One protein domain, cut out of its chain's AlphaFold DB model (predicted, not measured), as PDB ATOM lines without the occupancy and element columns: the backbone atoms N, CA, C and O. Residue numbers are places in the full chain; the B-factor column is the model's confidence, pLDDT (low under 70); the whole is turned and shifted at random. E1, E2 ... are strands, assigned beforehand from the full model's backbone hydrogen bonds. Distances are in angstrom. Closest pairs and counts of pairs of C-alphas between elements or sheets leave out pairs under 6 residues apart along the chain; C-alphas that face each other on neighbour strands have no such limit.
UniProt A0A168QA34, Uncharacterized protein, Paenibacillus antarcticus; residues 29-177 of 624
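This is residues 29 to 177 of the 624 residues of an uncharacterized protein of Paenibacillus antarcticus (UniProt A0A168QA34). Three antiparallel sheets stand one behind another as a stack of sheets, with E4 to E7 as the middle slab, E1 to E3 crossed over one side of it, and E8 to E11 on the other side with strands running nearly along those of the middle. The contacts between sheets are few, and the last sheet twists away, only E8 coming near the middle one. The printed part has 149 residues, with eleven named strands, E1 to E11, and no named helix: the class is all strand. Each sheet is a meander, each strand the antiparallel neighbour of the one before, in the orders E1 - E2 - E3, E4 - E5 - E6 - E7 and E8 - E9 - E10 - E11. The whole is compact, with a radius of gyration of the C-alphas of 16.8 A and spans of 55 by 40 by 22 A.

E1, residues 32 to 42, begins with C-alpha 32 at (-4.727, -6.347, 97.369) and is 31.3 A long. E2, residues 48 to 59, is 34.7 A long; E3 is residues 65 to 71. E4 is residues 89 to 92, E5 98 to 104, E6 107 to 114, 22.6 A long, and E7 119 to 127, 24.0 A long. E8 is residues 137 to 140, E9 145 to 152, with a bend of 54 degrees at residue 149, E10 155 to 162, 22.5 A long, and E11 168 to 172, ending with C-alpha 172 at (-4.089, -34.468, 70.983).

E1 and E2 form a hairpin, with N 37 and O 54 2.9 A apart, within hydrogen-bond range; in the hairpin E2 and E3, N 55 and O 68 are 2.8 A apart. This sheet and E4 to E7 are face to face, their strands at 44 degrees; the closest C-alphas of E1 and E4, Asp 37 and Ile 90, are 7.2 A apart. In E4 to E7, pairs within range are N 91 and O 100, 2.8 A, N 101 and O 111, 2.9 A, and N 112 and O 121, 2.8 A. The sheet E8 to E11 also faces it, the strands at 12 degrees; the closest C-alphas of E4 and E8, Leu 91 and Leu 139, are 7.3 A apart. E9, E10 and E11 are apart from E7. Their own sheet is strongly twisted, with N 138 and O 147 at 2.9 A, N 148 and O 159 at 2.8 A and N 160 and O 170 at 2.8 A.

The two C-alphas farthest apart, Thr 62 and Asn 153, are 56.7 A apart. The printed part has no cut. The link E3 to E4, 17 residues, is long; in it residues 77 to 78 pair antiparallel with residues 48 to 49 of E2. Mean pLDDT of the printed part is 77.6; residue 29 and residues 81 to 96, 128 to 136, 141 to 144 and 174 to 177 are under 70.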
ATOM      1  N   PRO A  29     -13.860  -1.854  98.491       61.22
ATOM      2  CA  PRO A  29     -13.442  -3.242  98.519       61.22
ATOM      3  C   PRO A  29     -11.923  -3.277  98.649       61.22
ATOM      4  O   PRO A  29     -11.234  -2.513  97.966       61.22
ATOM      5  N   GLU A  30     -11.432  -4.105  99.572       70.19
ATOM      6  CA  GLU A  30     -10.005  -4.224  99.845       70.19
ATOM      7  C   GLU A  30      -9.258  -4.467  98.532       70.19
ATOM      8  O   GLU A  30      -9.577  -5.388  97.769       70.19
ATOM      9  N   GLN A  31      -8.293  -3.594  98.249       79.38
ATOM     10  CA  GLN A  31      -7.442  -3.709  97.079       79.38
ATOM     11  C   GLN A  31      -6.168  -4.406  97.508       79.38
ATOM     12  O   GLN A  31      -5.418  -3.874  98.320       79.38
ATOM     13  N   TYR A  32      -5.908  -5.593  96.978       81.44
ATOM     14  CA  TYR A  32      -4.727  -6.347  97.369       81.44
ATOM     15  C   TYR A  32      -4.132  -7.138  96.212       81.44
ATOM     16  O   TYR A  32      -4.781  -7.466  95.217       81.44
ATOM     17  N   LEU A  33      -2.870  -7.494  96.397       79.88
ATOM     18  CA  LEU A  33      -2.139  -8.463  95.604       79.88
ATOM     19  C   LEU A  33      -1.787  -9.643  96.489       79.88
ATOM     20  O   LEU A  33      -1.016  -9.497  97.435       79.88
ATOM     21  N   LYS A  34      -2.309 -10.819  96.149       79.81
ATOM     22  CA  LYS A  34      -1.884 -12.073  96.761       79.81
ATOM     23  C   LYS A  34      -0.817 -12.718  95.897       79.81
ATOM     24  O   LYS A  34      -1.017 -12.960  94.711       79.81
ATOM     25  N   THR A  35       0.305 -13.020  96.516       77.31
ATOM     26  CA  THR A  35       1.348 -13.892  95.994       77.31
ATOM     27  C   THR A  35       1.267 -15.198  96.744       77.31
ATOM     28  O   THR A  35       1.067 -15.188  97.959       77.31
ATOM     29  N   ILE A  36       1.443 -16.304  96.047       78.38
ATOM     30  CA  ILE A  36       1.521 -17.603  96.693       78.38
ATOM     31  C   ILE A  36       2.775 -18.316  96.213       78.38
ATOM     32  O   ILE A  36       3.074 -18.332  95.020       78.38
ATOM     33  N   ASP A  37       3.528 -18.833  97.174       81.44
ATOM     34  CA  ASP A  37       4.662 -19.728  96.978       81.44
ATOM     35  C   ASP A  37       4.372 -21.022  97.742       81.44
ATOM     36  O   ASP A  37       3.625 -21.011  98.726       81.44
ATOM     37  N   MET A  38       4.937 -22.140  97.309       81.25
ATOM     38  CA  MET A  38       4.833 -23.398  98.045       81.25
ATOM     39  C   MET A  38       6.227 -23.794  98.518       81.25
ATOM     40  O   MET A  38       7.247 -23.475  97.921       81.25
ATOM     41  N   THR A  39       6.326 -24.513  99.616       82.81
ATOM     42  CA  THR A  39       7.498 -25.339  99.888       82.81
ATOM     43  C   THR A  39       7.021 -26.676 100.392       82.81
ATOM     44  O   THR A  39       5.832 -26.907 100.622       82.81
ATOM     45  N   ILE A  40       7.970 -27.584 100.518       80.62
ATOM     46  CA  ILE A  40       7.768 -28.793 101.277       80.62
ATOM     47  C   ILE A  40       8.848 -28.812 102.338       80.62
ATOM     48  O   ILE A  40      10.036 -28.757 102.014       80.62
ATOM     49  N   ASP A  41       8.415 -28.906 103.585       86.12
ATOM     50  CA  ASP A  41       9.299 -29.000 104.733       86.12
ATOM     51  C   ASP A  41       9.311 -30.446 105.236       86.12
ATOM     52  O   ASP A  41       8.363 -31.200 105.023       86.12
ATOM     53  N   LEU A  42      10.398 -30.863 105.882       83.81
ATOM     54  CA  LEU A  42      10.420 -32.151 106.570       83.81
ATOM     55  C   LEU A  42       9.587 -32.062 107.855       83.81
ATOM     56  O   LEU A  42       9.603 -31.044 108.554       83.81
ATOM     57  N   SER A  43       8.860 -33.134 108.164       88.56
ATOM     58  CA  SER A  43       8.225 -33.320 109.466       88.56
ATOM     59  C   SER A  43       9.269 -33.338 110.577       88.56
ATOM     60  O   SER A  43      10.448 -33.595 110.344       88.56
ATOM     61  N   LYS A  44       8.847 -33.067 111.817       88.31
ATOM     62  CA  LYS A  44       9.766 -32.995 112.970       88.31
ATOM     63  C   LYS A  44      10.543 -34.292 113.219       88.31
ATOM     64  O   LYS A  44      11.623 -34.250 113.794       88.31
ATOM     65  N   ASP A  45       9.966 -35.425 112.841       90.81
ATOM     66  CA  ASP A  45      10.561 -36.757 112.941       90.81
ATOM     67  C   ASP A  45      11.261 -37.194 111.647       90.81
ATOM     68  O   ASP A  45      11.737 -38.325 111.556       90.81
ATOM     69  N   ASP A  46      11.336 -36.310 110.647       87.12
ATOM     70  CA  ASP A  46      12.061 -36.535 109.406       87.12
ATOM     71  C   ASP A  46      11.498 -37.693 108.551       87.12
ATOM     72  O   ASP A  46      12.180 -38.189 107.645       87.12
ATOM     73  N   THR A  47      10.262 -38.139 108.812       88.25
ATOM     74  CA  THR A  47       9.620 -39.272 108.118       88.25
ATOM     75  C   THR A  47       8.724 -38.849 106.957       88.25
ATOM     76  O   THR A  47       8.472 -39.642 106.040       88.25
ATOM     77  N   GLN A  48       8.268 -37.599 106.961       89.25
ATOM     78  CA  GLN A  48       7.307 -37.069 106.011       89.25
ATOM     79  C   GLN A  48       7.720 -35.693 105.480       89.25
ATOM     80  O   GLN A  48       8.537 -34.974 106.046       89.25
ATOM     81  N   PHE A  49       7.134 -35.351 104.346       86.69
ATOM     82  CA  PHE A  49       7.263 -34.110 103.613       86.69
ATOM     83  C   PHE A  49       5.925 -33.378 103.695       86.69
ATOM     84  O   PHE A  49       4.930 -33.867 103.163       86.69
ATOM     85  N   ILE A  50       5.896 -32.226 104.349       88.62
ATOM     86  CA  ILE A  50       4.687 -31.461 104.643       88.62
ATOM     87  C   ILE A  50       4.593 -30.299 103.657       88.62
ATOM     88  O   ILE A  50       5.474 -29.431 103.665       88.62
ATOM     89  N   PRO A  51       3.546 -30.241 102.816       89.75
ATOM     90  CA  PRO A  51       3.280 -29.069 102.001       89.75
ATOM     91  C   PRO A  51       3.069 -27.840 102.886       89.75
ATOM     92  O   PRO A  51       2.251 -27.852 103.810       89.75
ATOM     93  N   ARG A  52       3.789 -26.765 102.575       89.81
ATOM     94  CA  ARG A  52       3.600 -25.450 103.178       89.81
ATOM     95  C   ARG A  52       3.326 -24.415 102.111       89.81
ATOM     96  O   ARG A  52       3.961 -24.414 101.061       89.81
ATOM     97  N   LEU A  53       2.381 -23.531 102.379       88.25
ATOM     98  CA  LEU A  53       2.064 -22.401 101.521       88.25
ATOM     99  C   LEU A  53       2.546 -21.118 102.176       88.25
ATOM    100  O   LEU A  53       2.239 -20.865 103.336       88.25
ATOM    101  N   PHE A  54       3.268 -20.304 101.416       87.38
ATOM    102  CA  PHE A  54       3.651 -18.949 101.787       87.38
ATOM    103  C   PHE A  54       2.756 -17.993 101.023       87.38
ATOM    104  O   PHE A  54       2.890 -17.829  99.810       87.38
ATOM    105  N   ILE A  55       1.841 -17.357 101.738       87.25
ATOM    106  CA  ILE A  55       0.880 -16.429 101.166       87.25
ATOM    107  C   ILE A  55       1.352 -15.028 101.522       87.25
ATOM    108  O   ILE A  55       1.288 -14.598 102.669       87.25
ATOM    109  N   GLY A  56       1.891 -14.323 100.535       86.12
ATOM    110  CA  GLY A  56       2.199 -12.904 100.671       86.12
ATOM    111  C   GLY A  56       0.994 -12.073 100.252       86.12
ATOM    112  O   GLY A  56       0.517 -12.250  99.136       86.12
ATOM    113  N   THR A  57       0.532 -11.149 101.088       86.06
ATOM    114  CA  THR A  57      -0.527 -10.198 100.723       86.06
ATOM    115  C   THR A  57       0.043  -8.791 100.752       86.06
ATOM    116  O   THR A  57       0.499  -8.335 101.792       86.06
ATOM    117  N   THR A  58       0.035  -8.095  99.617       84.31
ATOM    118  CA  THR A  58       0.315  -6.660  99.546       84.31
ATOM    119  C   THR A  58      -1.013  -5.915  99.481       84.31
ATOM    120  O   THR A  58      -1.722  -6.019  98.486       84.31
ATOM    121  N   ASP A  59      -1.337  -5.147 100.510       86.00
ATOM    122  CA  ASP A  59      -2.466  -4.220 100.509       86.00
ATOM    123  C   ASP A  59      -2.117  -3.004  99.630       86.00
ATOM    124  O   ASP A  59      -1.135  -2.307  99.878       86.00
ATOM    125  N   PHE A  60      -2.890  -2.749  98.575       83.81
ATOM    126  CA  PHE A  60      -2.694  -1.621  97.657       83.81
ATOM    127  C   PHE A  60      -3.186  -0.290  98.240       83.81
ATOM    128  O   PHE A  60      -2.717   0.767  97.818       83.81
ATOM    129  N   THR A  61      -4.063  -0.329  99.241       85.75
ATOM    130  CA  THR A  61      -4.495   0.837 100.012       85.75
ATOM    131  C   THR A  61      -3.387   1.311 100.945       85.75
ATOM    132  O   THR A  61      -3.279   2.502 101.185       85.75
ATOM    133  N   THR A  62      -2.513   0.452 101.462       83.00
ATOM    134  CA  THR A  62      -1.467   0.898 102.412       83.00
ATOM    135  C   THR A  62      -0.035   0.673 101.931       83.00
ATOM    136  O   THR A  62       0.895   1.295 102.440       83.00
ATOM    137  N   GLY A  63       0.173  -0.210 100.959       81.50
ATOM    138  CA  GLY A  63       1.475  -0.769 100.589       81.50
ATOM    139  C   GLY A  63       2.028  -1.775 101.600       81.50
ATOM    140  O   GLY A  63       3.164  -2.228 101.443       81.50
ATOM    141  N   ILE A  64       1.278  -2.115 102.656       84.44
ATOM    142  CA  ILE A  64       1.710  -3.087 103.665       84.44
ATOM    143  C   ILE A  64       1.733  -4.479 103.039       84.44
ATOM    144  O   ILE A  64       0.799  -4.900 102.368       84.44
ATOM    145  N   GLU A  65       2.829  -5.192 103.273       84.31
ATOM    146  CA  GLU A  65       2.989  -6.593 102.914       84.31
ATOM    147  C   GLU A  65       2.900  -7.430 104.185       84.31
ATOM    148  O   GLU A  65       3.672  -7.212 105.123       84.31
ATOM    149  N   THR A  66       1.992  -8.396 104.197       89.12
ATOM    150  CA  THR A  66       1.936  -9.467 105.188       89.12
ATOM    151  C   THR A  66       2.396 -10.771 104.549       89.12
ATOM    152  O   THR A  66       2.348 -10.941 103.327       89.12
ATOM    153  N   LYS A  67       2.901 -11.685 105.375       88.12
ATOM    154  CA  LYS A  67       3.243 -13.044 104.964       88.12
ATOM    155  C   LYS A  67       2.629 -14.011 105.954       88.12
ATOM    156  O   LYS A  67       2.900 -13.921 107.147       88.12
ATOM    157  N   GLU A  68       1.839 -14.925 105.432       91.44
ATOM    158  CA  GLU A  68       1.212 -16.008 106.169       91.44
ATOM    159  C   GLU A  68       1.835 -17.323 105.715       91.44
ATOM    160  O   GLU A  68       2.230 -17.473 104.554       91.44
ATOM    161  N   VAL A  69       1.978 -18.254 106.655       91.94
ATOM    162  CA  VAL A  69       2.465 -19.600 106.371       91.94
ATOM    163  C   VAL A  69       1.410 -20.583 106.836       91.94
ATOM    164  O   VAL A  69       1.092 -20.635 108.022       91.94
ATOM    165  N   GLU A  70       0.901 -21.374 105.904       93.06
ATOM    166  CA  GLU A  70      -0.044 -22.453 106.178       93.06
ATOM    167  C   GLU A  70       0.642 -23.796 105.951       93.06
ATOM    168  O   GLU A  70       1.450 -23.943 105.034       93.06
ATOM    169  N   SER A  71       0.366 -24.770 106.815       91.88
ATOM    170  CA  SER A  71       0.947 -26.114 106.754       91.88
ATOM    171  C   SER A  71      -0.169 -27.147 106.695       91.88
ATOM    172  O   SER A  71      -1.115 -27.055 107.471       91.88
ATOM    173  N   PHE A  72      -0.031 -28.124 105.800       93.69
ATOM    174  CA  PHE A  72      -1.060 -29.128 105.512       93.69
ATOM    175  C   PHE A  72      -0.538 -30.523 105.865       93.69
ATOM    176  O   PHE A  72      -0.138 -31.301 104.997       93.69
ATOM    177  N   GLU A  73      -0.483 -30.813 107.164       93.00
ATOM    178  CA  GLU A  73       0.013 -32.082 107.723       93.00
ATOM    179  C   GLU A  73      -0.803 -33.288 107.228       93.00
ATOM    180  O   GLU A  73      -0.281 -34.379 107.014       93.00
ATOM    181  N   GLU A  74      -2.094 -33.097 106.966       92.75
ATOM    182  CA  GLU A  74      -2.990 -34.110 106.412       92.75
ATOM    183  C   GLU A  74      -2.651 -34.508 104.966       92.75
ATOM    184  O   GLU A  74      -3.087 -35.559 104.496       92.75
ATOM    185  N   LEU A  75      -1.845 -33.698 104.272       90.75
ATOM    186  CA  LEU A  75      -1.330 -33.959 102.925       90.75
ATOM    187  C   LEU A  75       0.147 -34.382 102.934       90.75
ATOM    188  O   LEU A  75       0.812 -34.342 101.895       90.75
ATOM    189  N   ALA A  76       0.672 -34.785 104.092       90.19
ATOM    190  CA  ALA A  76       2.060 -35.180 104.238       90.19
ATOM    191  C   ALA A  76       2.429 -36.381 103.341       90.19
ATOM    192  O   ALA A  76       1.713 -37.379 103.223       90.19
ATOM    193  N   ILE A  77       3.589 -36.286 102.694       86.38
ATOM    194  CA  ILE A  77       4.111 -37.273 101.747       86.38
ATOM    195  C   ILE A  77       5.224 -38.083 102.427       86.38
ATOM    196  O   ILE A  77       6.156 -37.493 102.962       86.38
ATOM    197  N   PRO A  78       5.233 -39.424 102.372       85.81
ATOM    198  CA  PRO A  78       6.324 -40.211 102.950       85.81
ATOM    199  C   PRO A  78       7.696 -39.901 102.323       85.81
ATOM    200  O   PRO A  78       7.840 -39.911 101.097       85.81
ATOM    201  N   ARG A  79       8.741 -39.749 103.149       80.44
ATOM    202  CA  ARG A  79      10.120 -39.440 102.707       80.44
ATOM    203  C   ARG A  79      10.764 -40.511 101.823       80.44
ATOM    204  O   ARG A  79      11.718 -40.225 101.111       80.44
ATOM    205  N   SER A  80      10.226 -41.735 101.816       74.56
ATOM    206  CA  SER A  80      10.667 -42.833 100.928       74.56
ATOM    207  C   SER A  80      10.634 -42.493  99.426       74.56
ATOM    208  O   SER A  80      11.172 -43.227  98.599       74.56
ATOM    209  N   VAL A  81      10.015 -41.371  99.068       65.56
ATOM    210  CA  VAL A  81       9.999 -40.787  97.732       65.56
ATOM    211  C   VAL A  81      11.317 -40.051  97.467       65.56
ATOM    212  O   VAL A  81      11.638 -39.070  98.137       65.56
ATOM    213  N   SER A  82      12.078 -40.496  96.459       64.06
ATOM    214  CA  SER A  82      13.235 -39.738  95.975       64.06
ATOM    215  C   SER A  82      12.788 -38.350  95.516       64.06
ATOM    216  O   SER A  82      11.819 -38.200  94.765       64.06
ATOM    217  N   TRP A  83      13.482 -37.324  96.001       59.69
ATOM    218  CA  TRP A  83      13.105 -35.937  95.783       59.69
ATOM    219  C   TRP A  83      14.183 -35.214  94.978       59.69
ATOM    220  O   TRP A  83      15.379 -35.298  95.260       59.69
ATOM    221  N   ARG A  84      13.738 -34.478  93.964       58.50
ATOM    222  CA  ARG A  84      14.456 -33.334  93.408       58.50
ATOM    223  C   ARG A  84      13.497 -32.166  93.544       58.50
ATOM    224  O   ARG A  84      12.345 -32.305  93.155       58.50
ATOM    225  N   LEU A  85      13.946 -31.052  94.117       53.41
ATOM    226  CA  LEU A  85      13.159 -29.818  94.147       53.41
ATOM    227  C   LEU A  85      12.953 -29.347  92.699       53.41
ATOM    228  O   LEU A  85      13.813 -28.679  92.127       53.41
ATOM    229  N   GLY A  86      11.853 -29.780  92.085       51.47
ATOM    230  CA  GLY A  86      11.409 -29.304  90.784       51.47
ATOM    231  C   GLY A  86      10.835 -27.893  90.886       51.47
ATOM    232  O   GLY A  86      10.378 -27.462  91.945       51.47
ATOM    233  N   SER A  87      10.870 -27.167  89.769       51.06
ATOM    234  CA  SER A  87      10.239 -25.856  89.630       51.06
ATOM    235  C   SER A  87       8.766 -25.926  90.022       51.06
ATOM    236  O   SER A  87       8.008 -26.705  89.444       51.06
ATOM    237  N   GLN A  88       8.355 -25.090  90.964       60.44
ATOM    238  CA  GLN A  88       6.951 -24.961  91.313       60.44
ATOM    239  C   GLN A  88       6.272 -24.060  90.296       60.44
ATOM    240  O   GLN A  88       6.699 -22.926  90.067       60.44
ATOM    241  N   LEU A  89       5.226 -24.581  89.666       61.62
ATOM    242  CA  LEU A  89       4.347 -23.777  88.832       61.62
ATOM    243  C   LEU A  89       3.086 -23.504  89.635       61.62
ATOM    244  O   LEU A  89       2.404 -24.437  90.058       61.62
ATOM    245  N   ILE A  90       2.815 -22.226  89.853       65.31
ATOM    246  CA  ILE A  90       1.745 -21.762  90.720       65.31
ATOM    247  C   ILE A  90       0.845 -20.875  89.893       65.31
ATOM    248  O   ILE A  90       1.305 -19.858  89.399       65.31
ATOM    249  N   LEU A  91      -0.423 -21.245  89.790       68.25
ATOM    250  CA  LEU A  91      -1.411 -20.550  88.991       68.25
ATOM    251  C   LEU A  91      -2.585 -20.091  89.847       68.25
ATOM    252  O   LEU A  91      -3.343 -20.926  90.317       68.25
ATOM    253  N   GLN A  92      -2.822 -18.791  89.969       64.44
ATOM    254  CA  GLN A  92      -4.049 -18.273  90.572       64.44
ATOM    255  C   GLN A  92      -5.191 -18.094  89.559       64.44
ATOM    256  O   GLN A  92      -4.996 -17.728  88.402       64.44
ATOM    257  N   THR A  93      -6.417 -18.370  90.000       66.75
ATOM    258  CA  THR A  93      -7.640 -18.101  89.225       66.75
ATOM    259  C   THR A  93      -7.819 -16.598  88.976       66.75
ATOM    260  O   THR A  93      -7.383 -15.798  89.801       66.75
ATOM    261  N   PRO A  94      -8.511 -16.175  87.898       57.53
ATOM    262  CA  PRO A  94      -8.771 -14.754  87.631       57.53
ATOM    263  C   PRO A  94      -9.591 -14.041  88.714       57.53
ATOM    264  O   PRO A  94      -9.546 -12.823  88.806       57.53
ATOM    265  N   GLN A  95     -10.358 -14.783  89.517       62.19
ATOM    266  CA  GLN A  95     -11.053 -14.268  90.704       62.19
ATOM    267  C   GLN A  95     -10.226 -14.429  91.986       62.19
ATOM    268  O   GLN A  95     -10.680 -14.031  93.051       62.19
ATOM    269  N   GLY A  96      -9.063 -15.083  91.903       64.12
ATOM    270  CA  GLY A  96      -8.134 -15.309  93.009       64.12
ATOM    271  C   GLY A  96      -8.713 -16.014  94.207       64.12
ATOM    272  O   GLY A  96      -8.183 -15.903  95.306       64.12
ATOM    273  N   LEU A  97      -9.801 -16.739  93.979       73.62
ATOM    274  CA  LEU A  97     -10.407 -17.606  94.969       73.62
ATOM    275  C   LEU A  97      -9.582 -18.876  95.120       73.62
ATOM    276  O   LEU A  97      -9.580 -19.476  96.179       73.62
ATOM    277  N   LYS A  98      -8.850 -19.270  94.072       82.00
ATOM    278  CA  LYS A  98      -8.044 -20.491  94.072       82.00
ATOM    279  C   LYS A  98      -6.663 -20.309  93.468       82.00
ATOM    280  O   LYS A  98      -6.500 -19.480  92.568       82.00
ATOM    281  N   ALA A  99      -5.710 -21.120  93.917       80.69
ATOM    282  CA  ALA A  99      -4.406 -21.331  93.301       80.69
ATOM    283  C   ALA A  99      -4.196 -22.812  92.965       80.69
ATOM    284  O   ALA A  99      -4.655 -23.682  93.694       80.69
ATOM    285  N   TYR A 100      -3.470 -23.110  91.897       80.62
ATOM    286  CA  TYR A 100      -3.107 -24.459  91.491       80.62
ATOM    287  C   TYR A 100      -1.603 -24.604  91.525       80.62
ATOM    288  O   TYR A 100      -0.897 -23.785  90.939       80.62
ATOM    289  N   LEU A 101      -1.117 -25.630  92.211       77.75
ATOM    290  CA  LEU A 101       0.302 -25.779  92.494       77.75
ATOM    291  C   LEU A 101       0.783 -27.119  91.962       77.75
ATOM    292  O   LEU A 101       0.278 -28.172  92.351       77.75
ATOM    293  N   ARG A 102       1.750 -27.073  91.045       79.62
ATOM    294  CA  ARG A 102       2.455 -28.259  90.565       79.62
ATOM    295  C   ARG A 102       3.647 -28.531  91.471       79.62
ATOM    296  O   ARG A 102       4.500 -27.663  91.650       79.62
ATOM    297  N   PHE A 103       3.728 -29.759  91.959       75.69
ATOM    298  CA  PHE A 103       4.857 -30.266  92.719       75.69
ATOM    299  C   PHE A 103       5.420 -31.521  92.047       75.69
ATOM    300  O   PHE A 103       4.675 -32.464  91.787       75.69
ATOM    301  N   ASP A 104       6.723 -31.541  91.772       73.44
ATOM    302  CA  ASP A 104       7.397 -32.665  91.116       73.44
ATOM    303  C   ASP A 104       8.337 -33.401  92.087       73.44
ATOM    304  O   ASP A 104       9.205 -32.797  92.713       73.44
ATOM    305  N   ALA A 105       8.176 -34.723  92.173       73.06
ATOM    306  CA  ALA A 105       9.016 -35.683  92.893       73.06
ATOM    307  C   ALA A 105       9.129 -36.994  92.071       73.06
ATOM    308  O   ALA A 105       9.143 -36.955  90.840       73.06
ATOM    309  N   SER A 106       9.131 -38.177  92.708       72.50
ATOM    310  CA  SER A 106       8.909 -39.467  92.008       72.50
ATOM    311  C   SER A 106       7.486 -39.630  91.430       72.50
ATOM    312  O   SER A 106       7.127 -40.660  90.857       72.50
ATOM    313  N   PHE A 107       6.662 -38.599  91.592       75.62
ATOM    314  CA  PHE A 107       5.379 -38.370  90.954       75.62
ATOM    315  C   PHE A 107       5.191 -36.857  90.786       75.62
ATOM    316  O   PHE A 107       5.844 -36.070  91.467       75.62
ATOM    317  N   THR A 108       4.262 -36.447  89.933       81.56
ATOM    318  CA  THR A 108       3.804 -35.056  89.851       81.56
ATOM    319  C   THR A 108       2.464 -34.931  90.568       81.56
ATOM    320  O   THR A 108       1.517 -35.655  90.242       81.56
ATOM    321  N   LEU A 109       2.377 -34.026  91.541       85.19
ATOM    322  CA  LEU A 109       1.130 -33.620  92.185       85.19
ATOM    323  C   LEU A 109       0.651 -32.299  91.616       85.19
ATOM    324  O   LEU A 109       1.435 -31.381  91.380       85.19
ATOM    325  N   LEU A 110      -0.658 -32.216  91.445       87.38
ATOM    326  CA  LEU A 110      -1.370 -30.976  91.231       87.38
ATOM    327  C   LEU A 110      -2.272 -30.742  92.435       87.38
ATOM    328  O   LEU A 110      -3.207 -31.510  92.668       87.38
ATOM    329  N   TYR A 111      -1.994 -29.675  93.168       89.25
ATOM    330  CA  TYR A 111      -2.834 -29.195  94.249       89.25
ATOM    331  C   TYR A 111      -3.745 -28.066  93.780       89.25
ATOM    332  O   TYR A 111      -3.394 -27.320  92.868       89.25
ATOM    333  N   GLU A 112      -4.886 -27.925  94.443       90.44
ATOM    334  CA  GLU A 112      -5.732 -26.737  94.425       90.44
ATOM    335  C   GLU A 112      -5.812 -26.188  95.847       90.44
ATOM    336  O   GLU A 112      -6.226 -26.893  96.766       90.44
ATOM    337  N   TYR A 113      -5.414 -24.937  96.017       89.75
ATOM    338  CA  TYR A 113      -5.603 -24.162  97.229       89.75
ATOM    339  C   TYR A 113      -6.796 -23.228  97.052       89.75
ATOM    340  O   TYR A 113      -6.881 -22.557  96.026       89.75
ATOM    341  N   ASP A 114      -7.685 -23.160  98.036       88.69
ATOM    342  CA  ASP A 114      -8.821 -22.239  98.062       88.69
ATOM    343  C   ASP A 114      -8.589 -21.151  99.124       88.69
ATOM    344  O   ASP A 114      -8.528 -21.436 100.319       88.69
ATOM    345  N   PHE A 115      -8.458 -19.898  98.678       83.38
ATOM    346  CA  PHE A 115      -8.218 -18.719  99.515       83.38
ATOM    347  C   PHE A 115      -9.413 -18.341 100.395       83.38
ATOM    348  O   PHE A 115      -9.254 -17.492 101.268       83.38
ATOM    349  N   THR A 116     -10.608 -18.884 100.146       84.50
ATOM    350  CA  THR A 116     -11.807 -18.583 100.945       84.50
ATOM    351  C   THR A 116     -11.955 -19.533 102.121       84.50
ATOM    352  O   THR A 116     -12.327 -19.112 103.213       84.50
ATOM    353  N   THR A 117     -11.638 -20.809 101.912       90.62
ATOM    354  CA  THR A 117     -11.725 -21.848 102.944       90.62
ATOM    355  C   THR A 117     -10.381 -22.160 103.590       90.62
ATOM    356  O   THR A 117     -10.352 -22.969 104.514       90.62
ATOM    357  N   HIS A 118      -9.288 -21.550 103.113       89.94
ATOM    358  CA  HIS A 118      -7.911 -21.838 103.534       89.94
ATOM    359  C   HIS A 118      -7.603 -23.344 103.499       89.94
ATOM    360  O   HIS A 118      -6.997 -23.912 104.404       89.94
ATOM    361  N   SER A 119      -8.082 -24.020 102.452       92.94
ATOM    362  CA  SER A 119      -7.958 -25.470 102.308       92.94
ATOM    363  C   SER A 119      -7.123 -25.828 101.090       92.94
ATOM    364  O   SER A 119      -7.369 -25.313  99.996       92.94
ATOM    365  N   LEU A 120      -6.196 -26.766 101.260       92.19
ATOM    366  CA  LEU A 120      -5.444 -27.382 100.175       92.19
ATOM    367  C   LEU A 120      -6.041 -28.758  99.867       92.19
ATOM    368  O   LEU A 120      -6.314 -29.542 100.773       92.19
ATOM    369  N   ARG A 121      -6.237 -29.079  98.588       92.62
ATOM    370  CA  ARG A 121      -6.651 -30.419  98.150       92.62
ATOM    371  C   ARG A 121      -5.794 -30.926  97.004       92.62
ATOM    372  O   ARG A 121      -5.425 -30.173  96.106       92.62
ATOM    373  N   GLU A 122      -5.509 -32.221  97.004       91.44
ATOM    374  CA  GLU A 122      -4.894 -32.896  95.861       91.44
ATOM    375  C   GLU A 122      -5.937 -33.062  94.745       91.44
ATOM    376  O   GLU A 122      -6.959 -33.721  94.931       91.44
ATOM    377  N   LEU A 123      -5.692 -32.469  93.573       87.25
ATOM    378  CA  LEU A 123      -6.526 -32.673  92.384       87.25
ATOM    379  C   LEU A 123      -6.092 -33.893  91.583       87.25
ATOM    380  O   LEU A 123      -6.916 -34.606  91.006       87.25
ATOM    381  N   ARG A 124      -4.776 -34.087  91.464       87.19
ATOM    382  CA  ARG A 124      -4.214 -35.126  90.608       87.19
ATOM    383  C   ARG A 124      -2.851 -35.564  91.106       87.19
ATOM    384  O   ARG A 124      -2.011 -34.736  91.446       87.19
ATOM    385  N   ARG A 125      -2.609 -36.868  91.006       87.50
ATOM    386  CA  ARG A 125      -1.304 -37.496  91.190       87.50
ATOM    387  C   ARG A 125      -0.954 -38.317  89.966       87.50
ATOM    388  O   ARG A 125      -1.695 -39.215  89.572       87.50
ATOM    389  N   LEU A 126       0.176 -37.993  89.353       83.50
ATOM    390  CA  LEU A 126       0.686 -38.641  88.153       83.50
ATOM    391  C   LEU A 126       1.981 -39.359  88.500       83.50
ATOM    392  O   LEU A 126       2.918 -38.737  88.989       83.50
ATOM    393  N   ARG A 127       2.064 -40.663  88.235       77.56
ATOM    394  CA  ARG A 127       3.348 -41.366  88.340       77.56
ATOM    395  C   ARG A 127       4.280 -40.819  87.266       77.56
ATOM    396  O   ARG A 127       3.959 -40.925  86.082       77.56
ATOM    397  N   THR A 128       5.418 -40.254  87.658       66.69
ATOM    398  CA  THR A 128       6.455 -39.916  86.686       66.69
ATOM    399  C   THR A 128       7.092 -41.229  86.242       66.69
ATOM    400  O   THR A 128       7.526 -42.050  87.049       66.69
ATOM    401  N   GLY A 129       7.052 -41.503  84.935       60.88
ATOM    402  CA  GLY A 129       7.853 -42.587  84.372       60.88
ATOM    403  C   GLY A 129       9.336 -42.294  84.610       60.88
ATOM    404  O   GLY A 129       9.718 -41.135  84.721       60.88
ATOM    405  N   ALA A 130      10.178 -43.327  84.660       48.66
ATOM    406  CA  ALA A 130      11.607 -43.223  84.985       48.66
ATOM    407  C   ALA A 130      12.449 -42.291  84.073       48.66
ATOM    408  O   ALA A 130      13.644 -42.138  84.306       48.66
ATOM    409  N   SER A 131      11.872 -41.670  83.036       53.03
ATOM    410  CA  SER A 131      12.555 -40.662  82.223       53.03
ATOM    411  C   SER A 131      12.362 -39.260  82.813       53.03
ATOM    412  O   SER A 131      11.288 -38.669  82.703       53.03
ATOM    413  N   GLU A 132      13.442 -38.736  83.390       49.41
ATOM    414  CA  GLU A 132      13.578 -37.516  84.207       49.41
ATOM    415  C   GLU A 132      13.099 -36.172  83.598       49.41
ATOM    416  O   GLU A 132      13.295 -35.135  84.223       49.41
ATOM    417  N   TYR A 133      12.468 -36.137  82.419       50.16
ATOM    418  CA  TYR A 133      12.156 -34.882  81.709       50.16
ATOM    419  C   TYR A 133      10.813 -34.854  80.978       50.16
ATOM    420  O   TYR A 133      10.552 -33.939  80.195       50.16
ATOM    421  N   ASP A 134       9.940 -35.833  81.204       55.53
ATOM    422  CA  ASP A 134       8.620 -35.764  80.594       55.53
ATOM    423  C   ASP A 134       7.755 -34.749  81.348       55.53
ATOM    424  O   ASP A 134       7.361 -34.983  82.487       55.53
ATOM    425  N   ASP A 135       7.469 -33.617  80.690       61.22
ATOM    426  CA  ASP A 135       6.456 -32.616  81.051       61.22
ATOM    427  C   ASP A 135       5.065 -33.266  81.145       61.22
ATOM    428  O   ASP A 135       4.192 -33.075  80.291       61.22
ATOM    429  N   THR A 136       4.872 -34.107  82.156       69.44
ATOM    430  CA  THR A 136       3.657 -34.899  82.329       69.44
ATOM    431  C   THR A 136       2.479 -34.036  82.720       69.44
ATOM    432  O   THR A 136       1.358 -34.426  82.419       69.44
ATOM    433  N   LEU A 137       2.717 -32.860  83.308       78.12
ATOM    434  CA  LEU A 137       1.686 -31.900  83.673       78.12
ATOM    435  C   LEU A 137       2.092 -30.477  83.297       78.12
ATOM    436  O   LEU A 137       3.160 -30.003  83.670       78.12
ATOM    437  N   ARG A 138       1.218 -29.753  82.605       75.44
ATOM    438  CA  ARG A 138       1.391 -28.323  82.314       75.44
ATOM    439  C   ARG A 138       0.161 -27.557  82.769       75.44
ATOM    440  O   ARG A 138      -0.952 -28.026  82.548       75.44
ATOM    441  N   LEU A 139       0.355 -26.390  83.376       71.75
ATOM    442  CA  LEU A 139      -0.742 -25.483  83.719       71.75
ATOM    443  C   LEU A 139      -0.868 -24.407  82.645       71.75
ATOM    444  O   LEU A 139       0.127 -23.844  82.194       71.75
ATOM    445  N   TYR A 140      -2.104 -24.138  82.248       70.88
ATOM    446  CA  TYR A 140      -2.481 -23.171  81.227       70.88
ATOM    447  C   TYR A 140      -3.366 -22.117  81.879       70.88
ATOM    448  O   TYR A 140      -4.594 -22.235  81.921       70.88
ATOM    449  N   SER A 141      -2.706 -21.110  82.441       59.97
ATOM    450  CA  SER A 141      -3.307 -20.077  83.281       59.97
ATOM    451  C   SER A 141      -4.464 -19.352  82.616       59.97
ATOM    452  O   SER A 141      -5.589 -19.344  83.116       59.97
ATOM    453  N   TYR A 142      -4.202 -18.833  81.426       55.84
ATOM    454  CA  TYR A 142      -5.160 -18.067  80.642       55.84
ATOM    455  C   TYR A 142      -6.313 -18.914  80.101       55.84
ATOM    456  O   TYR A 142      -7.405 -18.398  79.878       55.84
ATOM    457  N   GLN A 143      -6.096 -20.215  79.897       63.00
ATOM    458  CA  GLN A 143      -7.111 -21.150  79.414       63.00
ATOM    459  C   GLN A 143      -7.902 -21.805  80.555       63.00
ATOM    460  O   GLN A 143      -8.804 -22.592  80.274       63.00
ATOM    461  N   ARG A 144      -7.562 -21.508  81.822       65.69
ATOM    462  CA  ARG A 144      -8.103 -22.185  83.013       65.69
ATOM    463  C   ARG A 144      -8.081 -23.706  82.842       65.69
ATOM    464  O   ARG A 144      -9.075 -24.392  83.073       65.69
ATOM    465  N   ALA A 145      -6.946 -24.228  82.380       75.44
ATOM    466  CA  ALA A 145      -6.797 -25.633  82.035       75.44
ATOM    467  C   ALA A 145      -5.462 -26.206  82.516       75.44
ATOM    468  O   ALA A 145      -4.502 -25.479  82.765       75.44
ATOM    469  N   TYR A 146      -5.382 -27.528  82.596       81.31
ATOM    470  CA  TYR A 146      -4.124 -28.246  82.751       81.31
ATOM    471  C   TYR A 146      -4.028 -29.369  81.723       81.31
ATOM    472  O   TYR A 146      -5.014 -30.032  81.403       81.31
ATOM    473  N   GLY A 147      -2.843 -29.546  81.151       82.25
ATOM    474  CA  GLY A 147      -2.547 -30.613  80.205       82.25
ATOM    475  C   GLY A 147      -1.802 -31.737  80.890       82.25
ATOM    476  O   GLY A 147      -0.859 -31.473  81.632       82.25
ATOM    477  N   ILE A 148      -2.191 -32.973  80.603       85.12
ATOM    478  CA  ILE A 148      -1.498 -34.177  81.040       85.12
ATOM    479  C   ILE A 148      -0.951 -34.912  79.820       85.12
ATOM    480  O   ILE A 148      -1.670 -35.112  78.840       85.12
ATOM    481  N   LYS A 149       0.310 -35.341  79.885       83.75
ATOM    482  CA  LYS A 149       0.896 -36.292  78.934       83.75
ATOM    483  C   LYS A 149       0.634 -37.717  79.428       83.75
ATOM    484  O   LYS A 149       1.207 -38.153  80.421       83.75
ATOM    485  N   GLU A 150      -0.215 -38.444  78.720       82.81
ATOM    486  CA  GLU A 150      -0.651 -39.805  79.042       82.81
ATOM    487  C   GLU A 150      -0.244 -40.783  77.923       82.81
ATOM    488  O   GLU A 150       0.161 -40.383  76.824       82.81
ATOM    489  N   LYS A 151      -0.332 -42.089  78.194       81.94
ATOM    490  CA  LYS A 151      -0.192 -43.144  77.181       81.94
ATOM    491  C   LYS A 151      -1.554 -43.774  76.909       81.94
ATOM    492  O   LYS A 151      -2.183 -44.291  77.823       81.94
ATOM    493  N   GLU A 152      -1.970 -43.785  75.649       80.81
ATOM    494  CA  GLU A 152      -3.179 -44.462  75.174       80.81
ATOM    495  C   GLU A 152      -2.791 -45.351  73.987       80.81
ATOM    496  O   GLU A 152      -2.260 -44.860  72.989       80.81
ATOM    497  N   ASN A 153      -2.994 -46.669  74.096       86.38
ATOM    498  CA  ASN A 153      -2.617 -47.644  73.060       86.38
ATOM    499  C   ASN A 153      -1.147 -47.508  72.599       86.38
ATOM    500  O   ASN A 153      -0.865 -47.430  71.403       86.38
ATOM    501  N   ASN A 154      -0.209 -47.411  73.551       80.62
ATOM    502  CA  ASN A 154       1.230 -47.158  73.343       80.62
ATOM    503  C   ASN A 154       1.592 -45.818  72.667       80.62
ATOM    504  O   ASN A 154       2.776 -45.486  72.550       80.62
ATOM    505  N   LYS A 155       0.610 -44.994  72.295       78.88
ATOM    506  CA  LYS A 155       0.825 -43.645  71.766       78.88
ATOM    507  C   LYS A 155       0.791 -42.624  72.892       78.88
ATOM    508  O   LYS A 155       0.076 -42.781  73.875       78.88
ATOM    509  N   THR A 156       1.592 -41.576  72.753       79.06
ATOM    510  CA  THR A 156       1.527 -40.421  73.651       79.06
ATOM    511  C   THR A 156       0.286 -39.598  73.309       79.06
ATOM    512  O   THR A 156       0.098 -39.237  72.150       79.06
ATOM    513  N   VAL A 157      -0.534 -39.298  74.311       79.31
ATOM    514  CA  VAL A 157      -1.715 -38.436  74.204       79.31
ATOM    515  C   VAL A 157      -1.564 -37.279  75.175       79.31
ATOM    516  O   VAL A 157      -1.143 -37.458  76.310       79.31
ATOM    517  N   TYR A 158      -1.901 -36.085  74.721       81.31
ATOM    518  CA  TYR A 158      -1.952 -34.874  75.520       81.31
ATOM    519  C   TYR A 158      -3.417 -34.562  75.790       81.31
ATOM    520  O   TYR A 158      -4.136 -34.132  74.886       81.31
ATOM    521  N   SER A 159      -3.858 -34.831  77.012       80.38
ATOM    522  CA  SER A 159      -5.223 -34.607  77.485       80.38
ATOM    523  C   SER A 159      -5.284 -33.251  78.182       80.38
ATOM    524  O   SER A 159      -4.517 -33.011  79.106       80.38
ATOM    525  N   MET A 160      -6.170 -32.353  77.760       79.12
ATOM    526  CA  MET A 160      -6.406 -31.075  78.437       79.12
ATOM    527  C   MET A 160      -7.670 -31.156  79.276       79.12
ATOM    528  O   MET A 160      -8.707 -31.578  78.774       79.12
ATOM    529  N   TYR A 161      -7.599 -30.700  80.517       80.88
ATOM    530  CA  TYR A 161      -8.696 -30.700  81.476       80.88
ATOM    531  C   TYR A 161      -8.967 -29.278  81.961       80.88
ATOM    532  O   TYR A 161      -8.041 -28.473  82.060       80.88
ATOM    533  N   SER A 162     -10.221 -28.962  82.267       75.00
ATOM    534  CA  SER A 162     -10.578 -27.702  82.913       75.00
ATOM    535  C   SER A 162     -10.082 -27.701  84.354       75.00
ATOM    536  O   SER A 162     -10.207 -28.701  85.058       75.00
ATOM    537  N   LEU A 163      -9.546 -26.572  84.803       74.06
ATOM    538  CA  LEU A 163      -9.245 -26.342  86.213       74.06
ATOM    539  C   LEU A 163     -10.518 -26.107  87.038       74.06
ATOM    540  O   LEU A 163     -10.507 -26.341  88.236       74.06
ATOM    541  N   ASP A 164     -11.618 -25.690  86.409       72.06
ATOM    542  CA  ASP A 164     -12.828 -25.274  87.123       72.06
ATOM    543  C   ASP A 164     -13.654 -26.462  87.622       72.06
ATOM    544  O   ASP A 164     -14.152 -26.452  88.746       72.06
ATOM    545  N   ASP A 165     -13.796 -27.486  86.782       76.50
ATOM    546  CA  ASP A 165     -14.635 -28.660  87.044       76.50
ATOM    547  C   ASP A 165     -13.910 -29.996  86.791       76.50
ATOM    548  O   ASP A 165     -14.489 -31.067  86.974       76.50
ATOM    549  N   GLY A 166     -12.640 -29.964  86.368       79.25
ATOM    550  CA  GLY A 166     -11.860 -31.162  86.060       79.25
ATOM    551  C   GLY A 166     -12.263 -31.878  84.767       79.25
ATOM    552  O   GLY A 166     -11.691 -32.929  84.466       79.25
ATOM    553  N   ARG A 167     -13.223 -31.365  83.984       83.25
ATOM    554  CA  ARG A 167     -13.708 -32.050  82.775       83.25
ATOM    555  C   ARG A 167     -12.660 -32.052  81.670       83.25
ATOM    556  O   ARG A 167     -11.921 -31.085  81.495       83.25
ATOM    557  N   LEU A 168     -12.639 -33.113  80.866       81.25
ATOM    558  CA  LEU A 168     -11.791 -33.197  79.678       81.25
ATOM    559  C   LEU A 168     -12.254 -32.174  78.625       81.25
ATOM    560  O   LEU A 168     -13.387 -32.224  78.152       81.25
ATOM    561  N   LEU A 169     -11.362 -31.263  78.248       70.75
ATOM    562  CA  LEU A 169     -11.561 -30.256  77.206       70.75
ATOM    563  C   LEU A 169     -11.170 -30.780  75.819       70.75
ATOM    564  O   LEU A 169     -11.764 -30.382  74.821       70.75
ATOM    565  N   GLY A 170     -10.179 -31.672  75.743       74.94
ATOM    566  CA  GLY A 170      -9.738 -32.255  74.477       74.94
ATOM    567  C   GLY A 170      -8.522 -33.167  74.611       74.94
ATOM    568  O   GLY A 170      -7.865 -33.201  75.651       74.94
ATOM    569  N   LYS A 171      -8.223 -33.906  73.539       81.25
ATOM    570  CA  LYS A 171      -7.047 -34.780  73.411       81.25
ATOM    571  C   LYS A 171      -6.286 -34.468  72.124       81.25
ATOM    572  O   LYS A 171      -6.900 -34.188  71.098       81.25
ATOM    573  N   SER A 172      -4.961 -34.575  72.160       75.38
ATOM    574  CA  SER A 172      -4.089 -34.468  70.983       75.38
ATOM    575  C   SER A 172      -3.009 -35.550  70.998       75.38
ATOM    576  O   SER A 172      -2.392 -35.794  72.028       75.38
ATOM    577  N   TYR A 173      -2.737 -36.184  69.855       72.69
ATOM    578  CA  TYR A 173      -1.647 -37.171  69.712       72.69
ATOM    579  C   TYR A 173      -0.292 -36.534  69.389       72.69
ATOM    580  O   TYR A 173       0.751 -37.176  69.492       72.69
ATOM    581  N   ASN A 174      -0.302 -35.256  69.023       63.25
ATOM    582  CA  ASN A 174       0.899 -34.443  68.966       63.25
ATOM    583  C   ASN A 174       0.999 -33.673  70.274       63.25
ATOM    584  O   ASN A 174      -0.019 -33.158  70.749       63.25
ATOM    585  N   ALA A 175       2.213 -33.547  70.820       53.41
ATOM    586  CA  ALA A 175       2.464 -32.531  71.834       53.41
ATOM    587  C   ALA A 175       1.897 -31.235  71.277       53.41
ATOM    588  O   ALA A 175       2.319 -30.860  70.175       53.41
ATOM    589  N   PRO A 176       0.928 -30.580  71.940       50.50
ATOM    590  CA  PRO A 176       0.635 -29.221  71.566       50.50
ATOM    591  C   PRO A 176       1.971 -28.503  71.749       50.50
ATOM    592  O   PRO A 176       2.482 -28.393  72.865       50.50
ATOM    593  N   ARG A 177       2.633 -28.192  70.624       44.50
ATOM    594  CA  ARG A 177       3.960 -27.583  70.602       44.50
ATOM    595  C   ARG A 177       3.780 -26.131  71.025       44.50
ATOM    596  O   ARG A 177       3.909 -25.212  70.229       44.50
TER     597      ARG A 177